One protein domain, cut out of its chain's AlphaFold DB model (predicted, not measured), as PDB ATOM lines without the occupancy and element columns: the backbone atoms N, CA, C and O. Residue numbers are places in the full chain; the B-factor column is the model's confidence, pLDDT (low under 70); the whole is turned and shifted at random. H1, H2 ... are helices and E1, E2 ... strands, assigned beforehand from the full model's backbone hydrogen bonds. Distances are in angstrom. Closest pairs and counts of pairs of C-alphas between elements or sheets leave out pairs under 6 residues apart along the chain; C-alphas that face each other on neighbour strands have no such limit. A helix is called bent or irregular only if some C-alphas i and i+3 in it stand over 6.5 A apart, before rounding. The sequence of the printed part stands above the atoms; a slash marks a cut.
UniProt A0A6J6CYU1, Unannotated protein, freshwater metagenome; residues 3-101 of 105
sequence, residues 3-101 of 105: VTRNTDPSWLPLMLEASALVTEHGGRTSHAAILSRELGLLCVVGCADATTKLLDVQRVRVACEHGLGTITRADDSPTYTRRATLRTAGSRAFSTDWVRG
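What this domain is: This is residues 3 to 101 of the 105 residues of the protein "Unannotated protein" of freshwater metagenome (UniProt A0A6J6CYU1). A strongly twisted wall of four antiparallel strands, in the order E5, E4, E3, E6, has the short parallel pair E1 and E2 over one face, and H2 packs on the far side of that pair. H1 sits beside E1, near H2, and the small H3 only grazes the wall at one end. The 99 printed residues have three named helices and six named strands, in the order H1 E1 H2 E2 H3 E3 E4 E5 E6, a mixed class. The whole is compact, with a radius of gyration of the C-alphas of 12.0 A and spans of 32 by 29 by 22 A.

How they stand to each other: H1, residues 9 to 17, is irregular, with C-alphas 10 and 13 7.5 A apart. E1, residues 20 to 23, H2, residues 31 to 38, and E2, residues 42 to 44, form a strand-helix-strand unit, two parallel neighbour strands with a helix between, with a right-handed crossover; N 21 and O 42, 2.9 A apart, are within hydrogen-bond range. H1 and H2 are near each other, with 7 pairs of C-alphas within 10 A. The closest C-alphas of H2 and E2 are those of Ser 36 and Cys 43, 6.0 A. E3, residues 59 to 65, E4, residues 68 to 73, and E5, residues 78 to 83, form a meander, each strand the antiparallel neighbour of the one before, in two hairpins; N 63 and O 70 are 2.9 A apart, N 82 and O 69 2.9 A. With E6, residues 93 to 97, they make a Greek key, a meander whose first strand, E3, is also the antiparallel neighbour of the fourth; N 62 and O 94 are 2.9 A apart. H3, residues 50 to 53, only grazes this sheet. The closest C-alphas of E2 and E4 are those of Val 44 and Gly 69, 5.9 A. O i to N i+4 pairs are within range in 3 of 5 for H1 and 3 of 4 for H2; H3 is too short for one.

Where its parts are: H1 begins at C-alpha 9 (-29.643, 8.333, 30.384) and is 14.2 A long. E3 is 19.7 A, E4 16.4 A and E5 14.3 A. E6, 13.3 A, ends at C-alpha 97 (-36.902, 26.750, 21.687).

The domain as a whole: The C-alphas of Pro 9 and Asp 75 are the two farthest apart, 32.9 A. The printed part has no cut, and no link is long. Confidence is under 70 at residues 56 to 58, 78, 86 to 96 and 101.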
ATOM      1  N   VAL A   3     -38.504  17.941  24.989       89.38
ATOM      2  CA  VAL A   3     -39.793  17.237  24.894       89.38
ATOM      3  C   VAL A   3     -39.542  15.863  24.288       89.38
ATOM      4  O   VAL A   3     -38.936  15.745  23.226       89.38
ATOM      5  N   THR A   4     -40.004  14.819  24.964       90.12
ATOM      6  CA  THR A   4     -39.750  13.429  24.571       90.12
ATOM      7  C   THR A   4     -40.905  12.517  24.979       90.12
ATOM      8  O   THR A   4     -41.750  12.901  25.786       90.12
ATOM      9  N   ARG A   5     -40.953  11.286  24.465       89.44
ATOM     10  CA  ARG A   5     -41.868  10.261  24.988       89.44
ATOM     11  C   ARG A   5     -41.367   9.686  26.306       89.44
ATOM     12  O   ARG A   5     -42.115   9.674  27.283       89.44
ATOM     13  N   ASN A   6     -40.094   9.294  26.325       83.38
ATOM     14  CA  ASN A   6     -39.366   8.710  27.449       83.38
ATOM     15  C   ASN A   6     -37.995   9.378  27.622       83.38
ATOM     16  O   ASN A   6     -37.481  10.019  26.713       83.38
ATOM     17  N   THR A   7     -37.410   9.254  28.811       82.38
ATOM     18  CA  THR A   7     -36.062   9.770  29.100       82.38
ATOM     19  C   THR A   7     -35.002   8.715  28.844       82.38
ATOM     20  O   THR A   7     -35.131   7.620  29.393       82.38
ATOM     21  N   ASP A   8     -33.928   9.096  28.160       83.94
ATOM     22  CA  ASP A   8     -32.725   8.282  28.007       83.94
ATOM     23  C   ASP A   8     -31.568   8.801  28.898       83.94
ATOM     24  O   ASP A   8     -31.361  10.019  28.981       83.94
ATOM     25  N   PRO A   9     -30.807   7.928  29.591       82.00
ATOM     26  CA  PRO A   9     -29.643   8.333  30.384       82.00
ATOM     27  C   PRO A   9     -28.540   9.045  29.587       82.00
ATOM     28  O   PRO A   9     -27.848   9.897  30.146       82.00
ATOM     29  N   SER A  10     -28.376   8.740  28.297       85.50
ATOM     30  CA  SER A  10     -27.408   9.402  27.410       85.50
ATOM     31  C   SER A  10     -27.686  10.898  27.254       85.50
ATOM     32  O   SER A  10     -26.773  11.674  26.981       85.50
ATOM     33  N   TRP A  11     -28.921  11.337  27.515       86.00
ATOM     34  CA  TRP A  11     -29.312  12.743  27.436       86.00
ATOM     35  C   TRP A  11     -28.987  13.530  28.701       86.00
ATOM     36  O   TRP A  11     -29.337  14.705  28.788       86.00
ATOM     37  N   LEU A  12     -28.332  12.928  29.698       87.94
ATOM     38  CA  LEU A  12     -27.978  13.616  30.938       87.94
ATOM     39  C   LEU A  12     -27.226  14.946  30.718       87.94
ATOM     40  O   LEU A  12     -27.624  15.929  31.347       87.94
ATOM     41  N   PRO A  13     -26.232  15.052  29.810       88.50
ATOM     42  CA  PRO A  13     -25.594  16.333  29.503       88.50
ATOM     43  C   PRO A  13     -26.590  17.375  28.973       88.50
ATOM     44  O   PRO A  13     -26.603  18.511  29.436       88.50
ATOM     45  N   LEU A  14     -27.493  16.970  28.074       86.88
ATOM     46  CA  LEU A  14     -28.523  17.853  27.520       86.88
ATOM     47  C   LEU A  14     -29.539  18.280  28.590       86.88
ATOM     48  O   LEU A  14     -29.981  19.427  28.613       86.88
ATOM     49  N   MET A  15     -29.907  17.368  29.492       87.75
ATOM     50  CA  MET A  15     -30.812  17.648  30.607       87.75
ATOM     51  C   MET A  15     -30.210  18.671  31.572       87.75
ATOM     52  O   MET A  15     -30.937  19.547  32.030       87.75
ATOM     53  N   LEU A  16     -28.904  18.610  31.843       86.94
ATOM     54  CA  LEU A  16     -28.214  19.580  32.704       86.94
ATOM     55  C   LEU A  16     -28.266  21.013  32.154       86.94
ATOM     56  O   LEU A  16     -28.307  21.963  32.933       86.94
ATOM     57  N   GLU A  17     -28.300  21.172  30.832       88.06
ATOM     58  CA  GLU A  17     -28.416  22.476  30.165       88.06
ATOM     59  C   GLU A  17     -29.874  22.898  29.908       88.06
ATOM     60  O   GLU A  17     -30.160  24.049  29.567       88.06
ATOM     61  N   ALA A  18     -30.830  21.980  30.066       86.38
ATOM     62  CA  ALA A  18     -32.227  22.248  29.778       86.38
ATOM     63  C   ALA A  18     -32.880  23.132  30.851       86.38
ATOM     64  O   ALA A  18     -32.646  23.008  32.046       86.38
ATOM     65  N   SER A  19     -33.807  23.993  30.433       85.25
ATOM     66  CA  SER A  19     -34.649  24.768  31.358       85.25
ATOM     67  C   SER A  19     -35.856  23.987  31.894       85.25
ATOM     68  O   SER A  19     -36.395  24.318  32.950       85.25
ATOM     69  N   ALA A  20     -36.309  22.971  31.153       88.62
ATOM     70  CA  ALA A  20     -37.458  22.138  31.488       88.62
ATOM     71  C   ALA A  20     -37.430  20.805  30.720       88.62
ATOM     72  O   ALA A  20     -36.844  20.724  29.633       88.62
ATOM     73  N   LEU A  21     -38.119  19.803  31.271       89.31
ATOM     74  CA  LEU A  21     -38.298  18.465  30.704       89.31
ATOM     75  C   LEU A  21     -39.790  18.108  30.611       89.31
ATOM     76  O   LEU A  21     -40.493  18.055  31.619       89.31
ATOM     77  N   VAL A  22     -40.275  17.810  29.412       89.44
ATOM     78  CA  VAL A  22     -41.654  17.375  29.166       89.44
ATOM     79  C   VAL A  22     -41.639  15.949  28.630       89.44
ATOM     80  O   VAL A  22     -40.909  15.652  27.687       89.44
ATOM     81  N   THR A  23     -42.451  15.072  29.222       91.06
ATOM     82  CA  THR A  23     -42.556  13.666  28.799       91.06
ATOM     83  C   THR A  23     -43.989  13.275  28.456       91.06
ATOM     84  O   THR A  23     -44.927  13.653  29.169       91.06
ATOM     85  N   GLU A  24     -44.179  12.511  27.375       91.38
ATOM     86  CA  GLU A  24     -45.498  11.964  27.018       91.38
ATOM     87  C   GLU A  24     -45.944  10.877  27.992       91.38
ATOM     88  O   GLU A  24     -47.121  10.810  28.352       91.38
ATOM     89  N   HIS A  25     -44.996  10.062  28.458       88.44
ATOM     90  CA  HIS A  25     -45.250   8.950  29.360       88.44
ATOM     91  C   HIS A  25     -44.691   9.189  30.762       88.44
ATOM     92  O   HIS A  25     -43.797   9.996  31.000       88.44
ATOM     93  N   GLY A  26     -45.239   8.437  31.716       84.81
ATOM     94  CA  GLY A  26     -44.798   8.449  33.103       84.81
ATOM     95  C   GLY A  26     -45.709   9.240  34.039       84.81
ATOM     96  O   GLY A  26     -46.510  10.087  33.646       84.81
ATOM     97  N   GLY A  27     -45.595   8.909  35.322       84.56
ATOM     98  CA  GLY A  27     -46.294   9.572  36.415       84.56
ATOM     99  C   GLY A  27     -45.325  10.260  37.367       84.56
ATOM    100  O   GLY A  27     -44.126  10.341  37.128       84.56
ATOM    101  N   ARG A  28     -45.833  10.720  38.509       80.56
ATOM    102  CA  ARG A  28     -45.043  11.441  39.526       80.56
ATOM    103  C   ARG A  28     -43.846  10.665  40.092       80.56
ATOM    104  O   ARG A  28     -42.992  11.270  40.729       80.56
ATOM    105  N   THR A  29     -43.840   9.350  39.923       87.44
ATOM    106  CA  THR A  29     -42.804   8.424  40.390       87.44
ATOM    107  C   THR A  29     -42.035   7.799  39.227       87.44
ATOM    108  O   THR A  29     -41.345   6.805  39.426       87.44
ATOM    109  N   SER A  30     -42.185   8.319  38.003       87.19
ATOM    110  CA  SER A  30     -41.402   7.848  36.863       87.19
ATOM    111  C   SER A  30     -39.936   8.240  37.013       87.19
ATOM    112  O   SER A  30     -39.599   9.188  37.723       87.19
ATOM    113  N   HIS A  31     -39.076   7.540  36.278       87.69
ATOM    114  CA  HIS A  31     -37.656   7.864  36.178       87.69
ATOM    115  C   HIS A  31     -37.425   9.342  35.817       87.69
ATOM    116  O   HIS A  31     -36.720  10.046  36.532       87.69
ATOM    117  N   ALA A  32     -38.138   9.853  34.806       87.00
ATOM    118  CA  ALA A  32     -38.112  11.265  34.421       87.00
ATOM    119  C   ALA A  32     -38.488  12.212  35.574       87.00
ATOM    120  O   ALA A  32     -37.859  13.253  35.786       87.00
ATOM    121  N   ALA A  33     -39.516  11.853  36.346       86.56
ATOM    122  CA  ALA A  33     -39.977  12.664  37.462       86.56
ATOM    123  C   ALA A  33     -38.993  12.679  38.634       86.56
ATOM    124  O   ALA A  33     -38.880  13.696  39.313       86.56
ATOM    125  N   ILE A  34     -38.299  11.569  38.876       89.06
ATOM    126  CA  ILE A  34     -37.284  11.456  39.925       89.06
ATOM    127  C   ILE A  34     -36.028  12.222  39.505       89.06
ATOM    128  O   ILE A  34     -35.647  13.162  40.202       89.06
ATOM    129  N   LEU A  35     -35.472  11.920  38.326       87.88
ATOM    130  CA  LEU A  35     -34.265  12.575  37.815       87.88
ATOM    131  C   LEU A  35     -34.430  14.089  37.693       87.88
ATOM    132  O   LEU A  35     -33.562  14.842  38.116       87.88
ATOM    133  N   SER A  36     -35.566  14.576  37.186       87.44
ATOM    134  CA  SER A  36     -35.799  16.026  37.097       87.44
ATOM    135  C   SER A  36     -35.718  16.734  38.448       87.44
ATOM    136  O   SER A  36     -35.252  17.867  38.521       87.44
ATOM    137  N   ARG A  37     -36.125  16.074  39.539       86.44
ATOM    138  CA  ARG A  37     -36.042  16.644  40.891       86.44
ATOM    139  C   ARG A  37     -34.612  16.669  41.409       86.44
ATOM    140  O   ARG A  37     -34.262  17.614  42.107       86.44
ATOM    141  N   GLU A  38     -33.818  15.659  41.074       88.94
ATOM    142  CA  GLU A  38     -32.389  15.599  41.403       88.94
ATOM    143  C   GLU A  38     -31.606  16.679  40.648       88.94
ATOM    144  O   GLU A  38     -30.760  17.351  41.230       88.94
ATOM    145  N   LEU A  39     -31.962  16.911  39.382       86.56
ATOM    146  CA  LEU A  39     -31.354  17.921  38.515       86.56
ATOM    147  C   LEU A  39     -31.907  19.342  38.738       86.56
ATOM    148  O   LEU A  39     -31.438  20.291  38.119       86.56
ATOM    149  N   GLY A  40     -32.924  19.513  39.591       85.69
ATOM    150  CA  GLY A  40     -33.582  20.807  39.812       85.69
ATOM    151  C   GLY A  40     -34.356  21.341  38.597       85.69
ATOM    152  O   GLY A  40     -34.684  22.528  38.545       85.69
ATOM    153  N   LEU A  41     -34.667  20.474  37.632       86.62
ATOM    154  CA  LEU A  41     -35.382  20.801  36.409       86.62
ATOM    155  C   LEU A  41     -36.884  20.864  36.644       86.62
ATOM    156  O   LEU A  41     -37.486  20.007  37.300       86.62
ATOM    157  N   LEU A  42     -37.525  21.848  36.022       87.12
ATOM    158  CA  LEU A  42     -38.973  21.841  35.915       87.12
ATOM    159  C   LEU A  42     -39.397  20.687  35.005       87.12
ATOM    160  O   LEU A  42     -39.043  20.677  33.828       87.12
ATOM    161  N   CYS A  43     -40.176  19.739  35.526       88.88
ATOM    162  CA  CYS A  43     -40.667  18.634  34.715       88.88
ATOM    163  C   CYS A  43     -42.181  18.458  34.775       88.88
ATOM    164  O   CYS A  43     -42.805  18.549  35.838       88.88
ATOM    165  N   VAL A  44     -42.750  18.198  33.598       89.62
ATOM    166  CA  VAL A  44     -44.157  17.868  33.387       89.62
ATOM    167  C   VAL A  44     -44.222  16.501  32.712       89.62
ATOM    168  O   VAL A  44     -43.629  16.283  31.657       89.62
ATOM    169  N   VAL A  45     -44.936  15.566  33.331       90.69
ATOM    170  CA  VAL A  45     -45.033  14.172  32.875       90.69
ATOM    171  C   VAL A  45     -46.461  13.825  32.469       90.69
ATOM    172  O   VAL A  45     -47.414  14.456  32.938       90.69
ATOM    173  N   GLY A  46     -46.621  12.822  31.605       88.88
ATOM    174  CA  GLY A  46     -47.940  12.380  31.140       88.88
ATOM    175  C   GLY A  46     -48.605  13.364  30.169       88.88
ATOM    176  O   GLY A  46     -49.832  13.532  30.182       88.88
ATOM    177  N   CYS A  47     -47.804  14.066  29.365       89.44
ATOM    178  CA  CYS A  47     -48.273  14.972  28.319       89.44
ATOM    179  C   CYS A  47     -48.471  14.199  27.012       89.44
ATOM    180  O   CYS A  47     -47.671  14.324  26.093       89.44
ATOM    181  N   ALA A  48     -49.508  13.362  26.943       89.12
ATOM    182  CA  ALA A  48     -49.771  12.530  25.768       89.12
ATOM    183  C   ALA A  48     -49.759  13.349  24.464       89.12
ATOM    184  O   ALA A  48     -50.340  14.442  24.401       89.12
ATOM    185  N   ASP A  49     -49.096  12.816  23.439       88.19
ATOM    186  CA  ASP A  49     -48.902  13.448  22.130       88.19
ATOM    187  C   ASP A  49     -48.103  14.766  22.161       88.19
ATOM    188  O   ASP A  49     -48.206  15.561  21.232       88.19
ATOM    189  N   ALA A  50     -47.346  15.077  23.222       87.31
ATOM    190  CA  ALA A  50     -46.599  16.339  23.295       87.31
ATOM    191  C   ALA A  50     -45.594  16.503  22.150       87.31
ATOM    192  O   ALA A  50     -45.461  17.602  21.621       87.31
ATOM    193  N   THR A  51     -44.925  15.431  21.730       86.00
ATOM    194  CA  THR A  51     -43.944  15.466  20.635       86.00
ATOM    195  C   THR A  51     -44.583  15.786  19.287       86.00
ATOM    196  O   THR A  51     -43.928  16.387  18.444       86.00
ATOM    197  N   THR A  52     -45.857  15.435  19.081       85.25
ATOM    198  CA  THR A  52     -46.590  15.727  17.840       85.25
ATOM    199  C   THR A  52     -47.357  17.040  17.934       85.25
ATOM    200  O   THR A  52     -47.284  17.855  17.022       85.25
ATOM    201  N   LYS A  53     -48.039  17.314  19.053       84.00
ATOM    202  CA  LYS A  53     -48.795  18.561  19.234       84.00
ATOM    203  C   LYS A  53     -47.887  19.774  19.307       84.00
ATOM    204  O   LYS A  53     -48.294  20.839  18.860       84.00
ATOM    205  N   LEU A  54     -46.682  19.648  19.859       80.44
ATOM    206  CA  LEU A  54     -45.741  20.764  19.947       80.44
ATOM    207  C   LEU A  54     -44.863  20.911  18.693       80.44
ATOM    208  O   LEU A  54     -44.169  21.915  18.585       80.44
ATOM    209  N   LEU A  55     -44.917  19.979  17.732       72.31
ATOM    210  CA  LEU A  55     -44.034  19.945  16.556       72.31
ATOM    211  C   LEU A  55     -44.082  21.245  15.730       72.31
ATOM    212  O   LEU A  55     -43.046  21.769  15.334       72.31
ATOM    213  N   ASP A  56     -45.281  21.797  15.537       69.31
ATOM    214  CA  ASP A  56     -45.499  22.988  14.703       69.31
ATOM    215  C   ASP A  56     -45.238  24.316  15.435       69.31
ATOM    216  O   ASP A  56     -45.417  25.394  14.866       69.31
ATOM    217  N   VAL A  57     -44.860  24.276  16.717       66.88
ATOM    218  CA  VAL A  57     -44.560  25.477  17.508       66.88
ATOM    219  C   VAL A  57     -43.089  25.553  17.845       66.88
ATOM    220  O   VAL A  57     -42.572  24.795  18.663       66.88
ATOM    221  N   GLN A  58     -42.440  26.573  17.284       66.19
ATOM    222  CA  GLN A  58     -41.056  26.913  17.609       66.19
ATOM    223  C   GLN A  58     -40.901  27.344  19.070       66.19
ATOM    224  O   GLN A  58     -39.914  27.010  19.716       66.19
ATOM    225  N   ARG A  59     -41.900  28.044  19.626       77.06
ATOM    226  CA  ARG A  59     -41.824  28.596  20.980       77.06
ATOM    227  C   ARG A  59     -42.927  28.060  21.872       77.06
ATOM    228  O   ARG A  59     -44.114  28.243  21.607       77.06
ATOM    229  N   VAL A  60     -42.498  27.442  22.963       82.44
ATOM    230  CA  VAL A  60     -43.369  26.886  23.990       82.44
ATOM    231  C   VAL A  60     -42.945  27.461  25.336       82.44
ATOM    232  O   VAL A  60     -41.754  27.573  25.639       82.44
ATOM    233  N   ARG A  61     -43.932  27.842  26.145       83.88
ATOM    234  CA  ARG A  61     -43.744  28.277  27.524       83.88
ATOM    235  C   ARG A  61     -44.141  27.150  28.462       83.88
ATOM    236  O   ARG A  61     -45.227  26.597  28.331       83.88
ATOM    237  N   VAL A  62     -43.298  26.863  29.448       83.00
ATOM    238  CA  VAL A  62     -43.651  25.983  30.568       83.00
ATOM    239  C   VAL A  62     -43.621  26.791  31.849       83.00
ATOM    240  O   VAL A  62     -42.612  27.422  32.162       83.00
ATOM    241  N   ALA A  63     -44.733  26.784  32.574       83.38
ATOM    242  CA  ALA A  63     -44.882  27.449  33.861       83.38
ATOM    243  C   ALA A  63     -45.335  26.446  34.919       83.38
ATOM    244  O   ALA A  63     -46.094  25.533  34.610       83.38
ATOM    245  N   CYS A  64     -44.892  26.621  36.163       80.69
ATOM    246  CA  CYS A  64     -45.416  25.880  37.309       80.69
ATOM    247  C   CYS A  64     -46.063  26.845  38.293       80.69
ATOM    248  O   CYS A  64     -45.393  27.750  38.786       80.69
ATOM    249  N   GLU A  65     -47.335  26.622  38.608       80.31
ATOM    250  CA  GLU A  65     -48.062  27.383  39.615       80.31
ATOM    251  C   GLU A  65     -48.838  26.418  40.516       80.31
ATOM    252  O   GLU A  65     -49.515  25.513  40.034       80.31
ATOM    253  N   HIS A  66     -48.695  26.547  41.839       79.75
ATOM    254  CA  HIS A  66     -49.333  25.654  42.822       79.75
ATOM    255  C   HIS A  66     -49.106  24.142  42.567       79.75
ATOM    256  O   HIS A  66     -49.947  23.303  42.893       79.75
ATOM    257  N   GLY A  67     -47.962  23.770  41.977       72.69
ATOM    258  CA  GLY A  67     -47.642  22.381  41.616       72.69
ATOM    259  C   GLY A  67     -48.315  21.882  40.330       72.69
ATOM    260  O   GLY A  67     -48.233  20.691  40.014       72.69
ATOM    261  N   LEU A  68     -48.970  22.767  39.578       80.44
ATOM    262  CA  LEU A  68     -49.491  22.519  38.239       80.44
ATOM    263  C   LEU A  68     -48.532  23.100  37.201       80.44
ATOM    264  O   LEU A  68     -48.295  24.301  37.156       80.44
ATOM    265  N   GLY A  69     -47.992  22.223  36.362       83.69
ATOM    266  CA  GLY A  69     -47.282  22.568  35.145       83.69
ATOM    267  C   GLY A  69     -48.265  22.876  34.020       83.69
ATOM    268  O   GLY A  69     -49.092  22.030  33.671       83.69
ATOM    269  N   THR A  70     -48.148  24.061  33.434       85.06
ATOM    270  CA  THR A  70     -48.875  24.458  32.229       85.06
ATOM    271  C   THR A  70     -47.893  24.617  31.082       85.06
ATOM    272  O   THR A  70     -46.839  25.228  31.247       85.06
ATOM    273  N   ILE A  71     -48.250  24.050  29.933       86.44
ATOM    274  CA  ILE A  71     -47.518  24.172  28.677       86.44
ATOM    275  C   ILE A  71     -48.380  25.003  27.733       86.44
ATOM    276  O   ILE A  71     -49.495  24.597  27.385       86.44
ATOM    277  N   THR A  72     -47.857  26.152  27.324       85.31
ATOM    278  CA  THR A  72     -48.545  27.125  26.474       85.31
ATOM    279  C   THR A  72     -47.763  27.328  25.188       85.31
ATOM    280  O   THR A  72     -46.531  27.386  25.201       85.31
ATOM    281  N   ARG A  73     -48.472  27.434  24.071       81.94
ATOM    282  CA  ARG A  73     -47.889  27.754  22.765       81.94
ATOM    283  C   ARG A  73     -47.628  29.253  22.627       81.94
ATOM    284  O   ARG A  73     -48.045  30.046  23.467       81.94
ATOM    285  N   ALA A  74     -46.948  29.638  21.551       76.00
ATOM    286  CA  ALA A  74     -46.675  31.035  21.218       76.00
ATOM    287  C   ALA A  74     -47.940  31.884  20.989       76.00
ATOM    288  O   ALA A  74     -47.896  33.089  21.207       76.00
ATOM    289  N   ASP A  75     -49.053  31.275  20.576       78.94
ATOM    290  CA  ASP A  75     -50.371  31.911  20.440       78.94
ATOM    291  C   ASP A  75     -51.125  32.032  21.780       78.94
ATOM    292  O   ASP A  75     -52.324  32.296  21.796       78.94
ATOM    293  N   ASP A  76     -50.437  31.804  22.904       72.88
ATOM    294  CA  ASP A  76     -50.963  31.798  24.274       72.88
ATOM    295  C   ASP A  76     -52.114  30.799  24.526       72.88
ATOM    296  O   ASP A  76     -52.705  30.773  25.609       72.88
ATOM    297  N   SER A  77     -52.383  29.890  23.581       73.56
ATOM    298  CA  SER A  77     -53.332  28.802  23.785       73.56
ATOM    299  C   SER A  77     -52.723  27.725  24.705       73.56
ATOM    300  O   SER A  77     -51.618  27.209  24.458       73.56
ATOM    301  N   PRO A  78     -53.399  27.368  25.817       65.69
ATOM    302  CA  PRO A  78     -52.922  26.310  26.694       65.69
ATOM    303  C   PRO A  78     -53.045  24.966  25.976       65.69
ATOM    304  O   PRO A  78     -54.117  24.595  25.507       65.69
ATOM    305  N   THR A  79     -51.947  24.213  25.906       79.88
ATOM    306  CA  THR A  79     -51.944  22.877  25.278       79.88
ATOM    307  C   THR A  79     -51.998  21.769  26.319       79.88
ATOM    308  O   THR A  79     -52.662  20.755  26.112       79.88
ATOM    309  N   TYR A  80     -51.344  21.963  27.468       77.88
ATOM    310  CA  TYR A  80     -51.350  20.986  28.554       77.88
ATOM    311  C   TYR A  80     -51.424  21.656  29.919       77.88
ATOM    312  O   TYR A  80     -50.705  22.613  30.188       77.88
ATOM    313  N   THR A  81     -52.213  21.064  30.813       80.06
ATOM    314  CA  THR A  81     -52.182  21.347  32.251       80.06
ATOM    315  C   THR A  81     -52.074  20.019  32.991       80.06
ATOM    316  O   THR A  81     -52.956  19.158  32.892       80.06
ATOM    317  N   ARG A  82     -50.960  19.803  33.691       81.06
ATOM    318  CA  ARG A  82     -50.645  18.564  34.425       81.06
ATOM    319  C   ARG A  82     -49.935  18.903  35.726       81.06
ATOM    320  O   ARG A  82     -49.479  20.019  35.911       81.06
ATOM    321  N   ARG A  83     -49.819  17.952  36.653       77.12
ATOM    322  CA  ARG A  83     -48.987  18.185  37.843       77.12
ATOM    323  C   ARG A  83     -47.508  18.186  37.464       77.12
ATOM    324  O   ARG A  83     -47.045  17.243  36.829       77.12
ATOM    325  N   ALA A  84     -46.794  19.227  37.879       78.44
ATOM    326  CA  ALA A  84     -45.348  19.318  37.726       78.44
ATOM    327  C   ALA A  84     -44.628  18.639  38.900       78.44
ATOM    328  O   ALA A  84     -45.185  18.469  39.989       78.44
ATOM    329  N   THR A  85     -43.379  18.231  38.683       75.62
ATOM    330  CA  THR A  85     -42.574  17.510  39.687       75.62
ATOM    331  C   THR A  85     -41.821  18.445  40.638       75.62
ATOM    332  O   THR A  85     -41.462  18.028  41.749       75.62
ATOM    333  N   LEU A  86     -41.620  19.705  40.232       68.12
ATOM    334  CA  LEU A  86     -40.921  20.731  41.003       68.12
ATOM    335  C   LEU A  86     -41.820  21.265  42.131       68.12
ATOM    336  O   LEU A  86     -42.966  21.644  41.899       68.12
ATOM    337  N   ARG A  87     -41.296  21.301  43.365       53.88
ATOM    338  CA  ARG A  87     -42.028  21.780  44.555       53.88
ATOM    339  C   ARG A  87     -41.931  23.291  44.794       53.88
ATOM    340  O   ARG A  87     -42.549  23.780  45.735       53.88
ATOM    341  N   THR A  88     -41.111  24.018  44.043       46.75
ATOM    342  CA  THR A  88     -40.699  25.364  44.453       46.75
ATOM    343  C   THR A  88     -41.822  26.386  44.282       46.75
ATOM    344  O   THR A  88     -42.425  26.497  43.219       46.75
ATOM    345  N   ALA A  89     -42.068  27.146  45.350       38.41
ATOM    346  CA  ALA A  89     -43.119  28.147  45.519       38.41
ATOM    347  C   ALA A  89     -42.869  29.465  44.750       38.41
ATOM    348  O   ALA A  89     -43.082  30.549  45.282       38.41
ATOM    349  N   GLY A  90     -42.394  29.391  43.508       48.91
ATOM    350  CA  GLY A  90     -42.179  30.569  42.673       48.91
ATOM    351  C   GLY A  90     -42.573  30.276  41.239       48.91
ATOM    352  O   GLY A  90     -41.998  29.376  40.626       48.91
ATOM    353  N   SER A  91     -43.536  31.035  40.716       52.25
ATOM    354  CA  SER A  91     -43.973  30.976  39.322       52.25
ATOM    355  C   SER A  91     -42.795  31.278  38.397       52.25
ATOM    356  O   SER A  91     -42.491  32.430  38.098       52.25
ATOM    357  N   ARG A  92     -42.088  30.234  37.966       61.59
ATOM    358  CA  ARG A  92     -41.051  30.324  36.938       61.59
ATOM    359  C   ARG A  92     -41.653  29.844  35.631       61.59
ATOM    360  O   ARG A  92     -41.970  28.667  35.483       61.59
ATOM    361  N   ALA A  93     -41.834  30.788  34.716       59.62
ATOM    362  CA  ALA A  93     -42.202  30.524  33.341       59.62
ATOM    363  C   ALA A  93     -40.943  30.610  32.477       59.62
ATOM    364  O   ALA A  93     -40.294  31.655  32.427       59.62
ATOM    365  N   PHE A  94     -40.608  29.525  31.788       66.50
ATOM    366  CA  PHE A  94     -39.514  29.500  30.824       66.50
ATOM    367  C   PHE A  94     -40.107  29.458  29.425       66.50
ATOM    368  O   PHE A  94     -40.977  28.636  29.158       66.50
ATOM    369  N   SER A  95     -39.644  30.342  28.547       61.47
ATOM    370  CA  SER A  95     -39.977  30.335  27.125       61.47
ATOM    371  C   SER A  95     -38.680  30.149  26.358       61.47
ATOM    372  O   SER A  95     -37.795  30.997  26.440       61.47
ATOM    373  N   THR A  96     -38.545  29.038  25.648       66.81
ATOM    374  CA  THR A  96     -37.336  28.711  24.887       66.81
ATOM    375  C   THR A  96     -37.707  27.820  23.713       66.81
ATOM    376  O   THR A  96     -38.766  27.183  23.732       66.81
ATOM    377  N   ASP A  97     -36.845  27.786  22.705       70.62
ATOM    378  CA  ASP A  97     -36.902  26.750  21.687       70.62
ATOM    379  C   ASP A  97     -36.681  25.384  22.359       70.62
ATOM    380  O   ASP A  97     -36.003  25.244  23.393       70.62
ATOM    381  N   TRP A  98     -37.338  24.364  21.829       74.25
ATOM    382  CA  TRP A  98     -37.289  23.029  22.400       74.25
ATOM    383  C   TRP A  98     -36.737  22.038  21.394       74.25
ATOM    384  O   TRP A  98     -36.924  22.181  20.189       74.25
ATOM    385  N   VAL A  99     -36.023  21.046  21.915       75.50
ATOM    386  CA  VAL A  99     -35.422  19.983  21.118       75.50
ATOM    387  C   VAL A  99     -36.200  18.705  21.386       75.50
ATOM    388  O   VAL A  99     -36.544  18.400  22.538       75.50
ATOM    389  N   ARG A 100     -36.511  17.981  20.312       76.44
ATOM    390  CA  ARG A 100     -37.099  16.651  20.399       76.44
ATOM    391  C   ARG A 100     -36.034  15.684  20.900       76.44
ATOM    392  O   ARG A 100     -34.962  15.609  20.314       76.44
ATOM    393  N   GLY A 101     -36.335  14.954  21.969       66.00
ATOM    394  CA  GLY A 101     -35.568  13.755  22.293       66.00
ATOM    395  C   GLY A 101     -35.900  12.696  21.249       66.00
ATOM    396  O   GLY A 101     -37.011  12.165  21.266       66.00
TER     397      GLY A 101